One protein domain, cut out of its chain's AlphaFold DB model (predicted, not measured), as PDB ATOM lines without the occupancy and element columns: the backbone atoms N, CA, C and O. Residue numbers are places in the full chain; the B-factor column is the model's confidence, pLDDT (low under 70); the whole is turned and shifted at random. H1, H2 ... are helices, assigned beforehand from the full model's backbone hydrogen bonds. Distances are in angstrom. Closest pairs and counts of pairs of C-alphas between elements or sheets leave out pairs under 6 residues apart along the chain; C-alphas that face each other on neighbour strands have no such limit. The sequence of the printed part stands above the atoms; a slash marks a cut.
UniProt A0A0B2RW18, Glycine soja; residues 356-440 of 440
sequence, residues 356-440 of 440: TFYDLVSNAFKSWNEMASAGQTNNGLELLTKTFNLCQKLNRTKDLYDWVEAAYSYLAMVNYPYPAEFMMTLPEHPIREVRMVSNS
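Overview. This is residues 356 to 440 of the 440 residues of a protein of Glycine soja (UniProt A0A0B2RW18). One long helix, H4, makes a straight beam with short helices gathered towards its two ends: H2 packs on its first residues, with H3 beyond, and H1 stands crosswise to it near its last residues. Past that end, residues 414 to 429 loop out and fold back into H5. You will find 85 printed residues with five named helices, H1 to H5 in chain order, no named strand, class all helix. The whole is only just compact, close to loose, with a radius of gyration of the C-alphas of 14.3 A, and spans 43 by 28 by 25 A.

Arrangement. Start at H1, residues 356 to 362, which touches residues 408 to 412 of H4, residues 397 to 413; the lines are about perpendicular at 83 degrees, and the closest C-alphas, of Val 361 and Ser 409, are 6.0 A apart. Next, H2, residues 368 to 375, touches residues 397 to 401 of H4 at a shallow tilt of 27 degrees, opposite ways; the closest C-alphas are those of Gly 375 and Thr 397, 5.5 A. H3, residues 380 to 387, touches H2 at a steep tilt of 67 degrees, closest at the C-alphas of Gly 375 and Leu 381, 5.4 A. H5, residues 430 to 438, only just touches H4, with 3 pairs of C-alphas within 8 A, the closest Leu 411 and Ile 431 at 6.3 A. In these five helices every O i to N i+4 pair is within hydrogen-bond range.

Along the chain. Find C-alpha 356 at (-41.243, -26.057, -6.286), where H1 begins its 9.9 A; H2 measures 11.3 A and H3 10.3 A. From C-alpha 397 at (-60.919, -19.697, 4.796), H4 runs 24.6 A. H5, 12.7 A, ends at C-alpha 438 at (-45.411, -22.126, 17.920).

Size, cuts and confidence. The C-alphas farthest apart, of Asn 378 and Tyr 418, are 43.7 A apart. The printed part has no cut, and the link from H4 to H5 is long. Look for pLDDT under 70 at residues 363 to 367 and 436 to 440.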
ATOM      1  N   THR A 356     -42.634 -26.046  -6.777       87.56
ATOM      2  CA  THR A 356     -41.243 -26.057  -6.286       87.56
ATOM      3  C   THR A 356     -40.970 -24.940  -5.276       87.56
ATOM      4  O   THR A 356     -40.304 -25.165  -4.266       87.56
ATOM      5  N   PHE A 357     -41.500 -23.738  -5.514       87.25
ATOM      6  CA  PHE A 357     -41.352 -22.622  -4.580       87.25
ATOM      7  C   PHE A 357     -42.024 -22.924  -3.235       87.25
ATOM      8  O   PHE A 357     -41.405 -22.794  -2.178       87.25
ATOM      9  N   TYR A 358     -43.276 -23.378  -3.273       83.12
ATOM     10  CA  TYR A 358     -44.057 -23.645  -2.073       83.12
ATOM     11  C   TYR A 358     -43.603 -24.900  -1.336       83.12
ATOM     12  O   TYR A 358     -43.699 -24.923  -0.113       83.12
ATOM     13  N   ASP A 359     -43.036 -25.895  -2.012       84.31
ATOM     14  CA  ASP A 359     -42.409 -27.054  -1.376       84.31
ATOM     15  C   ASP A 359     -41.178 -26.635  -0.559       84.31
ATOM     16  O   ASP A 359     -40.985 -27.075   0.581       84.31
ATOM     17  N   LEU A 360     -40.364 -25.720  -1.096       83.69
ATOM     18  CA  LEU A 360     -39.217 -25.152  -0.382       83.69
ATOM     19  C   LEU A 360     -39.661 -24.320   0.831       83.69
ATOM     20  O   LEU A 360     -39.081 -24.465   1.910       83.69
ATOM     21  N   VAL A 361     -40.715 -23.507   0.689       83.12
ATOM     22  CA  VAL A 361     -41.296 -22.728   1.798       83.12
ATOM     23  C   VAL A 361     -41.974 -23.636   2.831       83.12
ATOM     24  O   VAL A 361     -41.795 -23.450   4.030       83.12
ATOM     25  N   SER A 362     -42.719 -24.657   2.412       73.50
ATOM     26  CA  SER A 362     -43.498 -25.539   3.297       73.50
ATOM     27  C   SER A 362     -42.622 -26.491   4.101       73.50
ATOM     28  O   SER A 362     -42.942 -26.811   5.244       73.50
ATOM     29  N   ASN A 363     -41.443 -26.862   3.597       61.78
ATOM     30  CA  ASN A 363     -40.424 -27.501   4.433       61.78
ATOM     31  C   ASN A 363     -40.044 -26.634   5.659       61.78
ATOM     32  O   ASN A 363     -39.539 -27.152   6.665       61.78
ATOM     33  N   ALA A 364     -40.347 -25.329   5.631       58.09
ATOM     34  CA  ALA A 364     -40.201 -24.433   6.767       58.09
ATOM     35  C   ALA A 364     -41.406 -24.416   7.747       58.09
ATOM     36  O   ALA A 364     -41.174 -24.110   8.922       58.09
ATOM     37  N   PHE A 365     -42.630 -24.825   7.374       63.38
ATOM     38  CA  PHE A 365     -43.843 -24.663   8.209       63.38
ATOM     39  C   PHE A 365     -44.854 -25.831   8.091       63.38
ATOM     40  O   PHE A 365     -45.120 -26.324   7.002       63.38
ATOM     41  N   LYS A 366     -45.453 -26.282   9.210       58.03
ATOM     42  CA  LYS A 366     -46.397 -27.426   9.255       58.03
ATOM     43  C   LYS A 366     -47.680 -27.097  10.043       58.03
ATOM     44  O   LYS A 366     -47.679 -27.315  11.247       58.03
ATOM     45  N   SER A 367     -48.760 -26.615   9.408       62.03
ATOM     46  CA  SER A 367     -50.104 -26.549  10.054       62.03
ATOM     47  C   SER A 367     -51.316 -26.309   9.117       62.03
ATOM     48  O   SER A 367     -52.375 -25.851   9.545       62.03
ATOM     49  N   TRP A 368     -51.225 -26.626   7.820       70.44
ATOM     50  CA  TRP A 368     -52.265 -26.235   6.846       70.44
ATOM     51  C   TRP A 368     -53.621 -26.952   7.008       70.44
ATOM     52  O   TRP A 368     -54.681 -26.342   6.842       70.44
ATOM     53  N   ASN A 369     -53.609 -28.234   7.380       72.69
ATOM     54  CA  ASN A 369     -54.820 -29.067   7.437       72.69
ATOM     55  C   ASN A 369     -55.783 -28.672   8.569       72.69
ATOM     56  O   ASN A 369     -57.001 -28.825   8.446       72.69
ATOM     57  N   GLU A 370     -55.250 -28.152   9.671       76.69
ATOM     58  CA  GLU A 370     -56.024 -27.777  10.857       76.69
ATOM     59  C   GLU A 370     -56.866 -26.529  10.587       76.69
ATOM     60  O   GLU A 370     -58.045 -26.478  10.935       76.69
ATOM     61  N   MET A 371     -56.294 -25.555   9.876       77.88
ATOM     62  CA  MET A 371     -56.979 -24.324   9.484       77.88
ATOM     63  C   MET A 371     -58.107 -24.593   8.482       77.88
ATOM     64  O   MET A 371     -59.211 -24.060   8.630       77.88
ATOM     65  N   ALA A 372     -57.854 -25.461   7.497       80.50
ATOM     66  CA  ALA A 372     -58.862 -25.887   6.530       80.50
ATOM     67  C   ALA A 372     -60.040 -26.596   7.219       80.50
ATOM     68  O   ALA A 372     -61.198 -26.287   6.938       80.50
ATOM     69  N   SER A 373     -59.742 -27.490   8.165       84.00
ATOM     70  CA  SER A 373     -60.756 -28.219   8.935       84.00
ATOM     71  C   SER A 373     -61.567 -27.281   9.835       84.00
ATOM     72  O   SER A 373     -62.796 -27.346   9.850       84.00
ATOM     73  N   ALA A 374     -60.906 -26.351  10.534       84.19
ATOM     74  CA  ALA A 374     -61.565 -25.370  11.393       84.19
ATOM     75  C   ALA A 374     -62.534 -24.471  10.611       84.19
ATOM     76  O   ALA A 374     -63.645 -24.216  11.070       84.19
ATOM     77  N   GLY A 375     -62.156 -24.041   9.404       84.88
ATOM     78  CA  GLY A 375     -62.987 -23.192   8.550       84.88
ATOM     79  C   GLY A 375     -64.309 -23.821   8.092       84.88
ATOM     80  O   GLY A 375     -65.257 -23.089   7.823       84.88
ATOM     81  N   GLN A 376     -64.392 -25.155   8.037       87.38
ATOM     82  CA  GLN A 376     -65.590 -25.891   7.600       87.38
ATOM     83  C   GLN A 376     -66.632 -26.087   8.712       87.38
ATOM     84  O   GLN A 376     -67.742 -26.551   8.452       87.38
ATOM     85  N   THR A 377     -66.291 -25.747   9.955       88.88
ATOM     86  CA  THR A 377     -67.194 -25.894  11.103       88.88
ATOM     87  C   THR A 377     -68.211 -24.754  11.196       88.88
ATOM     88  O   THR A 377     -67.979 -23.639  10.721       88.88
ATOM     89  N   ASN A 378     -69.344 -25.005  11.861       84.38
ATOM     90  CA  ASN A 378     -70.295 -23.946  12.206       84.38
ATOM     91  C   ASN A 378     -69.593 -22.888  13.075       84.38
ATOM     92  O   ASN A 378     -69.016 -23.218  14.108       84.38
ATOM     93  N   ASN A 379     -69.652 -21.619  12.658       87.75
ATOM     94  CA  ASN A 379     -68.917 -20.486  13.246       87.75
ATOM     95  C   ASN A 379     -67.377 -20.566  13.135       87.75
ATOM     96  O   ASN A 379     -66.680 -19.749  13.740       87.75
ATOM     97  N   GLY A 380     -66.832 -21.479  12.324       90.25
ATOM     98  CA  GLY A 380     -65.389 -21.664  12.145       90.25
ATOM     99  C   GLY A 380     -64.659 -20.410  11.664       90.25
ATOM    100  O   GLY A 380     -63.599 -20.066  12.180       90.25
ATOM    101  N   LEU A 381     -65.258 -19.656  10.738       90.38
ATOM    102  CA  LEU A 381     -64.694 -18.389  10.256       90.38
ATOM    103  C   LEU A 381     -64.643 -17.308  11.343       90.38
ATOM    104  O   LEU A 381     -63.689 -16.531  11.387       90.38
ATOM    105  N   GLU A 382     -65.630 -17.257  12.240       91.88
ATOM    106  CA  GLU A 382     -65.622 -16.315  13.364       91.88
ATOM    107  C   GLU A 382     -64.554 -16.701  14.393       91.88
ATOM    108  O   GLU A 382     -63.838 -15.830  14.889       91.88
ATOM    109  N   LEU A 383     -64.410 -18.003  14.666       90.88
ATOM    110  CA  LEU A 383     -63.340 -18.523  15.510       90.88
ATOM    111  C   LEU A 383     -61.972 -18.163  14.928       90.88
ATOM    112  O   LEU A 383     -61.179 -17.534  15.617       90.88
ATOM    113  N   LEU A 384     -61.726 -18.463  13.650       89.94
ATOM    114  CA  LEU A 384     -60.476 -18.123  12.965       89.94
ATOM    115  C   LEU A 384     -60.206 -16.612  12.974       89.94
ATOM    116  O   LEU A 384     -59.089 -16.196  13.267       89.94
ATOM    117  N   THR A 385     -61.229 -15.787  12.734       91.38
ATOM    118  CA  THR A 385     -61.112 -14.319  12.804       91.38
ATOM    119  C   THR A 385     -60.608 -13.870  14.178       91.38
ATOM    120  O   THR A 385     -59.707 -13.035  14.259       91.38
ATOM    121  N   LYS A 386     -61.158 -14.436  15.261       92.44
ATOM    122  CA  LYS A 386     -60.746 -14.123  16.638       92.44
ATOM    123  C   LYS A 386     -59.361 -14.682  16.961       92.44
ATOM    124  O   LYS A 386     -58.545 -13.957  17.520       92.44
ATOM    125  N   THR A 387     -59.076 -15.929  16.587       89.44
ATOM    126  CA  THR A 387     -57.795 -16.604  16.850       89.44
ATOM    127  C   THR A 387     -56.622 -15.886  16.184       89.44
ATOM    128  O   THR A 387     -55.598 -15.675  16.824       89.44
ATOM    129  N   PHE A 388     -56.782 -15.460  14.929       88.00
ATOM    130  CA  PHE A 388     -55.762 -14.707  14.189       88.00
ATOM    131  C   PHE A 388     -55.825 -13.193  14.441       88.00
ATOM    132  O   PHE A 388     -55.047 -12.441  13.858       88.00
ATOM    133  N   ASN A 389     -56.731 -12.742  15.317       92.19
ATOM    134  CA  ASN A 389     -56.922 -11.344  15.695       92.19
ATOM    135  C   ASN A 389     -57.058 -10.397  14.484       92.19
ATOM    136  O   ASN A 389     -56.421  -9.344  14.412       92.19
ATOM    137  N   LEU A 390     -57.868 -10.802  13.503       91.44
ATOM    138  CA  LEU A 390     -58.048 -10.060  12.257       91.44
ATOM    139  C   LEU A 390     -58.961  -8.848  12.463       91.44
ATOM    140  O   LEU A 390     -59.982  -8.920  13.146       91.44
ATOM    141  N   CYS A 391     -58.631  -7.731  11.810       91.94
ATOM    142  CA  CYS A 391     -59.433  -6.506  11.881       91.94
ATOM    143  C   CYS A 391     -60.785  -6.628  11.158       91.94
ATOM    144  O   CYS A 391     -61.724  -5.901  11.475       91.94
ATOM    145  N   GLN A 392     -60.877  -7.519  10.171       91.62
ATOM    146  CA  GLN A 392     -62.082  -7.769   9.387       91.62
ATOM    147  C   GLN A 392     -62.514  -9.224   9.540       91.62
ATOM    148  O   GLN A 392     -61.683 -10.118   9.701       91.62
ATOM    149  N   LYS A 393     -63.827  -9.458   9.475       91.94
ATOM    150  CA  LYS A 393     -64.385 -10.813   9.502       91.94
ATOM    151  C   LYS A 393     -64.003 -11.567   8.231       91.94
ATOM    152  O   LYS A 393     -64.131 -11.028   7.134       91.94
ATOM    153  N   LEU A 394     -63.585 -12.822   8.388       90.88
ATOM    154  CA  LEU A 394     -63.302 -13.702   7.259       90.88
ATOM    155  C   LEU A 394     -64.590 -14.098   6.537       90.88
ATOM    156  O   LEU A 394     -65.523 -14.609   7.156       90.88
ATOM    157  N   ASN A 395     -64.591 -13.926   5.217       89.00
ATOM    158  CA  ASN A 395     -65.650 -14.431   4.344       89.00
ATOM    159  C   ASN A 395     -65.328 -15.837   3.821       89.00
ATOM    160  O   ASN A 395     -66.238 -16.632   3.599       89.00
ATOM    161  N   ARG A 396     -64.041 -16.154   3.616       89.19
ATOM    162  CA  ARG A 396     -63.575 -17.466   3.151       89.19
ATOM    163  C   ARG A 396     -62.302 -17.864   3.889       89.19
ATOM    164  O   ARG A 396     -61.415 -17.042   4.092       89.19
ATOM    165  N   THR A 397     -62.158 -19.149   4.210       85.88
ATOM    166  CA  THR A 397     -60.919 -19.697   4.796       85.88
ATOM    167  C   THR A 397     -59.720 -19.515   3.867       85.88
ATOM    168  O   THR A 397     -58.611 -19.305   4.344       85.88
ATOM    169  N   LYS A 398     -59.951 -19.525   2.545       84.38
ATOM    170  CA  LYS A 398     -58.909 -19.277   1.543       84.38
ATOM    171  C   LYS A 398     -58.229 -17.916   1.724       84.38
ATOM    172  O   LYS A 398     -57.024 -17.838   1.551       84.38
ATOM    173  N   ASP A 399     -58.967 -16.882   2.126       86.44
ATOM    174  CA  ASP A 399     -58.387 -15.546   2.304       86.44
ATOM    175  C   ASP A 399     -57.352 -15.545   3.451       86.44
ATOM    176  O   ASP A 399     -56.323 -14.879   3.368       86.44
ATOM    177  N   LEU A 400     -57.591 -16.342   4.502       86.69
ATOM    178  CA  LEU A 400     -56.626 -16.550   5.583       86.69
ATOM    179  C   LEU A 400     -55.447 -17.419   5.130       86.69
ATOM    180  O   LEU A 400     -54.307 -17.094   5.445       86.69
ATOM    181  N   TYR A 401     -55.716 -18.498   4.390       83.56
ATOM    182  CA  TYR A 401     -54.674 -19.368   3.840       83.56
ATOM    183  C   TYR A 401     -53.687 -18.571   2.977       83.56
ATOM    184  O   TYR A 401     -52.492 -18.589   3.255       83.56
ATOM    185  N   ASP A 402     -54.197 -17.805   2.006       83.94
ATOM    186  CA  ASP A 402     -53.385 -17.004   1.084       83.94
ATOM    187  C   ASP A 402     -52.549 -15.958   1.853       83.94
ATOM    188  O   ASP A 402     -51.388 -15.710   1.529       83.94
ATOM    189  N   TRP A 403     -53.107 -15.372   2.922       87.06
ATOM    190  CA  TRP A 403     -52.388 -14.424   3.778       87.06
ATOM    191  C   TRP A 403     -51.250 -15.081   4.579       87.06
ATOM    192  O   TRP A 403     -50.143 -14.541   4.629       87.06
ATOM    193  N   VAL A 404     -51.496 -16.246   5.192       85.50
ATOM    194  CA  VAL A 404     -50.470 -16.983   5.955       85.50
ATOM    195  C   VAL A 404     -49.377 -17.518   5.025       85.50
ATOM    196  O   VAL A 404     -48.193 -17.426   5.349       85.50
ATOM    197  N   GLU A 405     -49.750 -18.029   3.852       84.00
ATOM    198  CA  GLU A 405     -48.816 -18.501   2.825       84.00
ATOM    199  C   GLU A 405     -47.889 -17.376   2.349       84.00
ATOM    200  O   GLU A 405     -46.669 -17.562   2.294       84.00
ATOM    201  N   ALA A 406     -48.434 -16.182   2.095       86.44
ATOM    202  CA  ALA A 406     -47.633 -15.010   1.763       86.44
ATOM    203  C   ALA A 406     -46.667 -14.641   2.901       86.44
ATOM    204  O   ALA A 406     -45.481 -14.418   2.654       86.44
ATOM    205  N   ALA A 407     -47.132 -14.628   4.156       87.81
ATOM    206  CA  ALA A 407     -46.288 -14.313   5.310       87.81
ATOM    207  C   ALA A 407     -45.102 -15.286   5.449       87.81
ATOM    208  O   ALA A 407     -43.966 -14.855   5.657       87.81
ATOM    209  N   TYR A 408     -45.342 -16.589   5.287       87.50
ATOM    210  CA  TYR A 408     -44.283 -17.597   5.321       87.50
ATOM    211  C   TYR A 408     -43.333 -17.516   4.131       87.50
ATOM    212  O   TYR A 408     -42.127 -17.683   4.315       87.50
ATOM    213  N   SER A 409     -43.847 -17.203   2.943       88.56
ATOM    214  CA  SER A 409     -43.024 -16.982   1.751       88.56
ATOM    215  C   SER A 409     -42.058 -15.816   1.968       88.56
ATOM    216  O   SER A 409     -40.854 -15.969   1.766       88.56
ATOM    217  N   TYR A 410     -42.550 -14.688   2.492       88.69
ATOM    218  CA  TYR A 410     -41.700 -13.552   2.839       88.69
ATOM    219  C   TYR A 410     -40.665 -13.920   3.904       88.69
ATOM    220  O   TYR A 410     -39.479 -13.682   3.695       88.69
ATOM    221  N   LEU A 411     -41.066 -14.567   5.003       90.00
ATOM    222  CA  LEU A 411     -40.132 -15.006   6.051       90.00
ATOM    223  C   LEU A 411     -39.028 -15.928   5.518       90.00
ATOM    224  O   LEU A 411     -37.885 -15.821   5.961       90.00
ATOM    225  N   ALA A 412     -39.350 -16.814   4.572       89.81
ATOM    226  CA  ALA A 412     -38.371 -17.682   3.924       89.81
ATOM    227  C   ALA A 412     -37.367 -16.903   3.073       89.81
ATOM    228  O   ALA A 412     -36.171 -17.189   3.139       89.81
ATOM    229  N   MET A 413     -37.825 -15.893   2.334       90.38
ATOM    230  CA  MET A 413     -36.964 -15.049   1.503       90.38
ATOM    231  C   MET A 413     -35.992 -14.187   2.323       90.38
ATOM    232  O   MET A 413     -34.874 -13.954   1.876       90.38
ATOM    233  N   VAL A 414     -36.386 -13.731   3.519       91.50
ATOM    234  CA  VAL A 414     -35.558 -12.862   4.385       91.50
ATOM    235  C   VAL A 414     -35.075 -13.558   5.659       91.50
ATOM    236  O   VAL A 414     -34.921 -12.931   6.706       91.50
ATOM    237  N   ASN A 415     -34.797 -14.862   5.588       92.06
ATOM    238  CA  ASN A 415     -34.278 -15.643   6.716       92.06
ATOM    239  C   ASN A 415     -32.775 -15.401   6.982       92.06
ATOM    240  O   ASN A 415     -31.967 -16.336   6.991       92.06
ATOM    241  N   TYR A 416     -32.391 -14.139   7.168       91.81
ATOM    242  CA  TYR A 416     -31.003 -13.718   7.352       91.81
ATOM    243  C   TYR A 416     -30.435 -14.125   8.721       91.81
ATOM    244  O   TYR A 416     -31.182 -14.236   9.691       91.81
ATOM    245  N   PRO A 417     -29.109 -14.336   8.838       93.94
ATOM    246  CA  PRO A 417     -28.451 -14.674  10.102       93.94
ATOM    247  C   PRO A 417     -28.157 -13.458  10.998       93.94
ATOM    248  O   PRO A 417     -27.390 -13.571  11.947       93.94
ATOM    249  N   TYR A 418     -28.723 -12.298  10.677       91.81
ATOM    250  CA  TYR A 418     -28.601 -11.038  11.406       91.81
ATOM    251  C   TYR A 418     -29.911 -10.247  11.253       91.81
ATOM    252  O   TYR A 418     -30.672 -10.532  10.319       91.81
ATOM    253  N   PRO A 419     -30.197  -9.268  12.131       91.50
ATOM    254  CA  PRO A 419     -31.358  -8.400  11.975       91.50
ATOM    255  C   PRO A 419     -31.285  -7.615  10.668       91.50
ATOM    256  O   PRO A 419     -30.237  -7.060  10.336       91.50
ATOM    257  N   ALA A 420     -32.391  -7.558   9.934       88.75
ATOM    258  CA  ALA A 420     -32.433  -6.916   8.628       88.75
ATOM    259  C   ALA A 420     -33.755  -6.186   8.412       88.75
ATOM    260  O   ALA A 420     -34.811  -6.614   8.881       88.75
ATOM    261  N   GLU A 421     -33.681  -5.105   7.642       88.50
ATOM    262  CA  GLU A 421     -34.819  -4.280   7.249       88.50
ATOM    263  C   GLU A 421     -34.911  -4.250   5.727       88.50
ATOM    264  O   GLU A 421     -34.857  -3.194   5.117       88.50
ATOM    265  N   PHE A 422     -34.990  -5.434   5.111       83.19
ATOM    266  CA  PHE A 422     -35.311  -5.532   3.691       83.19
ATOM    267  C   PHE A 422     -36.837  -5.389   3.545       83.19
ATOM    268  O   PHE A 422     -37.379  -4.303   3.663       83.19
ATOM    269  N   MET A 423     -37.606  -6.462   3.395       82.25
ATOM    270  CA  MET A 423     -39.062  -6.304   3.212       82.25
ATOM    271  C   MET A 423     -39.809  -5.804   4.462       82.25
ATOM    272  O   MET A 423     -40.863  -5.182   4.356       82.25
ATOM    273  N   MET A 424     -39.289  -6.105   5.651       84.38
ATOM    274  CA  MET A 424     -39.806  -5.638   6.936       84.38
ATOM    275  C   MET A 424     -38.701  -5.766   7.991       84.38
ATOM    276  O   MET A 424     -37.785  -6.571   7.814       84.38
ATOM    277  N   THR A 425     -38.796  -5.021   9.092       87.94
ATOM    278  CA  THR A 425     -37.869  -5.167  10.223       87.94
ATOM    279  C   THR A 425     -38.045  -6.539  10.870       87.94
ATOM    280  O   THR A 425     -39.076  -6.813  11.492       87.94
ATOM    281  N   LEU A 426     -37.037  -7.402  10.733       90.25
ATOM    282  CA  LEU A 426     -37.023  -8.750  11.302       90.25
ATOM    283  C   LEU A 426     -35.777  -8.994  12.154       90.25
ATOM    284  O   LEU A 426     -34.711  -8.441  11.867       90.25
ATOM    285  N   PRO A 427     -35.895  -9.841  13.195       90.75
ATOM    286  CA  PRO A 427     -34.738 -10.302  13.946       90.75
ATOM    287  C   PRO A 427     -33.862 -11.216  13.082       90.75
ATOM    288  O   PRO A 427     -34.253 -11.649  11.997       90.75
ATOM    289  N   GLU A 428     -32.690 -11.560  13.606       90.12
ATOM    290  CA  GLU A 428     -31.901 -12.660  13.062       90.12
ATOM    291  C   GLU A 428     -32.688 -13.977  13.093       90.12
ATOM    292  O   GLU A 428     -33.446 -14.251  14.021       90.12
ATOM    293  N   HIS A 429     -32.497 -14.805  12.070       90.31
ATOM    294  CA  HIS A 429     -33.135 -16.111  11.919       90.31
ATOM    295  C   HIS A 429     -34.663 -16.095  12.145       90.31
ATOM    296  O   HIS A 429     -35.176 -16.880  12.952       90.31
ATOM    297  N   PRO A 430     -35.429 -15.265  11.415       90.06
ATOM    298  CA  PRO A 430     -36.842 -15.033  11.704       90.06
ATOM    299  C   PRO A 430     -37.714 -16.298  11.622       90.06
ATOM    300  O   PRO A 430     -38.685 -16.422  12.366       90.06
ATOM    301  N   ILE A 431     -37.354 -17.300  10.804       87.69
ATOM    302  CA  ILE A 431     -38.055 -18.599  10.798       87.69
ATOM    303  C   ILE A 431     -37.893 -19.332  12.137       87.69
ATOM    304  O   ILE A 431     -38.837 -19.960  12.626       87.69
ATOM    305  N   ARG A 432     -36.694 -19.290  12.732       85.19
ATOM    306  CA  ARG A 432     -36.416 -19.950  14.014       85.19
ATOM    307  C   ARG A 432     -37.238 -19.313  15.127       85.19
ATOM    308  O   ARG A 432     -37.825 -20.047  15.917       85.19
ATOM    309  N   GLU A 433     -37.314 -17.987  15.143       83.50
ATOM    310  CA  GLU A 433     -38.106 -17.236  16.118       83.50
ATOM    311  C   GLU A 433     -39.591 -17.613  16.041       83.50
ATOM    312  O   GLU A 433     -40.186 -17.998  17.046       83.50
ATOM    313  N   VAL A 434     -40.180 -17.641  14.840       82.31
ATOM    314  CA  VAL A 434     -41.593 -18.031  14.663       82.31
ATOM    315  C   VAL A 434     -41.853 -19.478  15.108       82.31
ATOM    316  O   VAL A 434     -42.870 -19.750  15.747       82.31
ATOM    317  N   ARG A 435     -40.927 -20.411  14.843       74.00
ATOM    318  CA  ARG A 435     -41.050 -21.814  15.287       74.00
ATOM    319  C   ARG A 435     -40.958 -21.986  16.805       74.00
ATOM    320  O   ARG A 435     -41.603 -22.874  17.360       74.00
ATOM    321  N   MET A 436     -40.146 -21.173  17.477       58.28
ATOM    322  CA  MET A 436     -40.034 -21.199  18.939       58.28
ATOM    323  C   MET A 436     -41.349 -20.764  19.590       58.28
ATOM    324  O   MET A 436     -41.778 -21.392  20.552       58.28
ATOM    325  N   VAL A 437     -42.024 -19.767  19.010       59.53
ATOM    326  CA  VAL A 437     -43.335 -19.286  19.476       59.53
ATOM    327  C   VAL A 437     -44.445 -20.310  19.249       59.53
ATOM    328  O   VAL A 437     -45.342 -20.422  20.073       59.53
ATOM    329  N   SER A 438     -44.400 -21.085  18.161       54.19
ATOM    330  CA  SER A 438     -45.411 -22.126  17.920       54.19
ATOM    331  C   SER A 438     -45.297 -23.340  18.852       54.19
ATOM    332  O   SER A 438     -46.250 -24.103  18.962       54.19
ATOM    333  N   ASN A 439     -44.141 -23.535  19.499       44.78
ATOM    334  CA  ASN A 439     -43.889 -24.652  20.418       44.78
ATOM    335  C   ASN A 439     -44.044 -24.278  21.905       44.78
ATOM    336  O   ASN A 439     -43.857 -25.144  22.762       44.78
ATOM    337  N   SER A 440     -44.334 -23.010  22.211       35.16
ATOM    338  CA  SER A 440     -44.567 -22.472  23.559       35.16
ATOM    339  C   SER A 440     -46.039 -22.178  23.781       35.16
ATOM    340  O   SER A 440     -46.538 -22.480  24.887       35.16
TER     341      SER A 440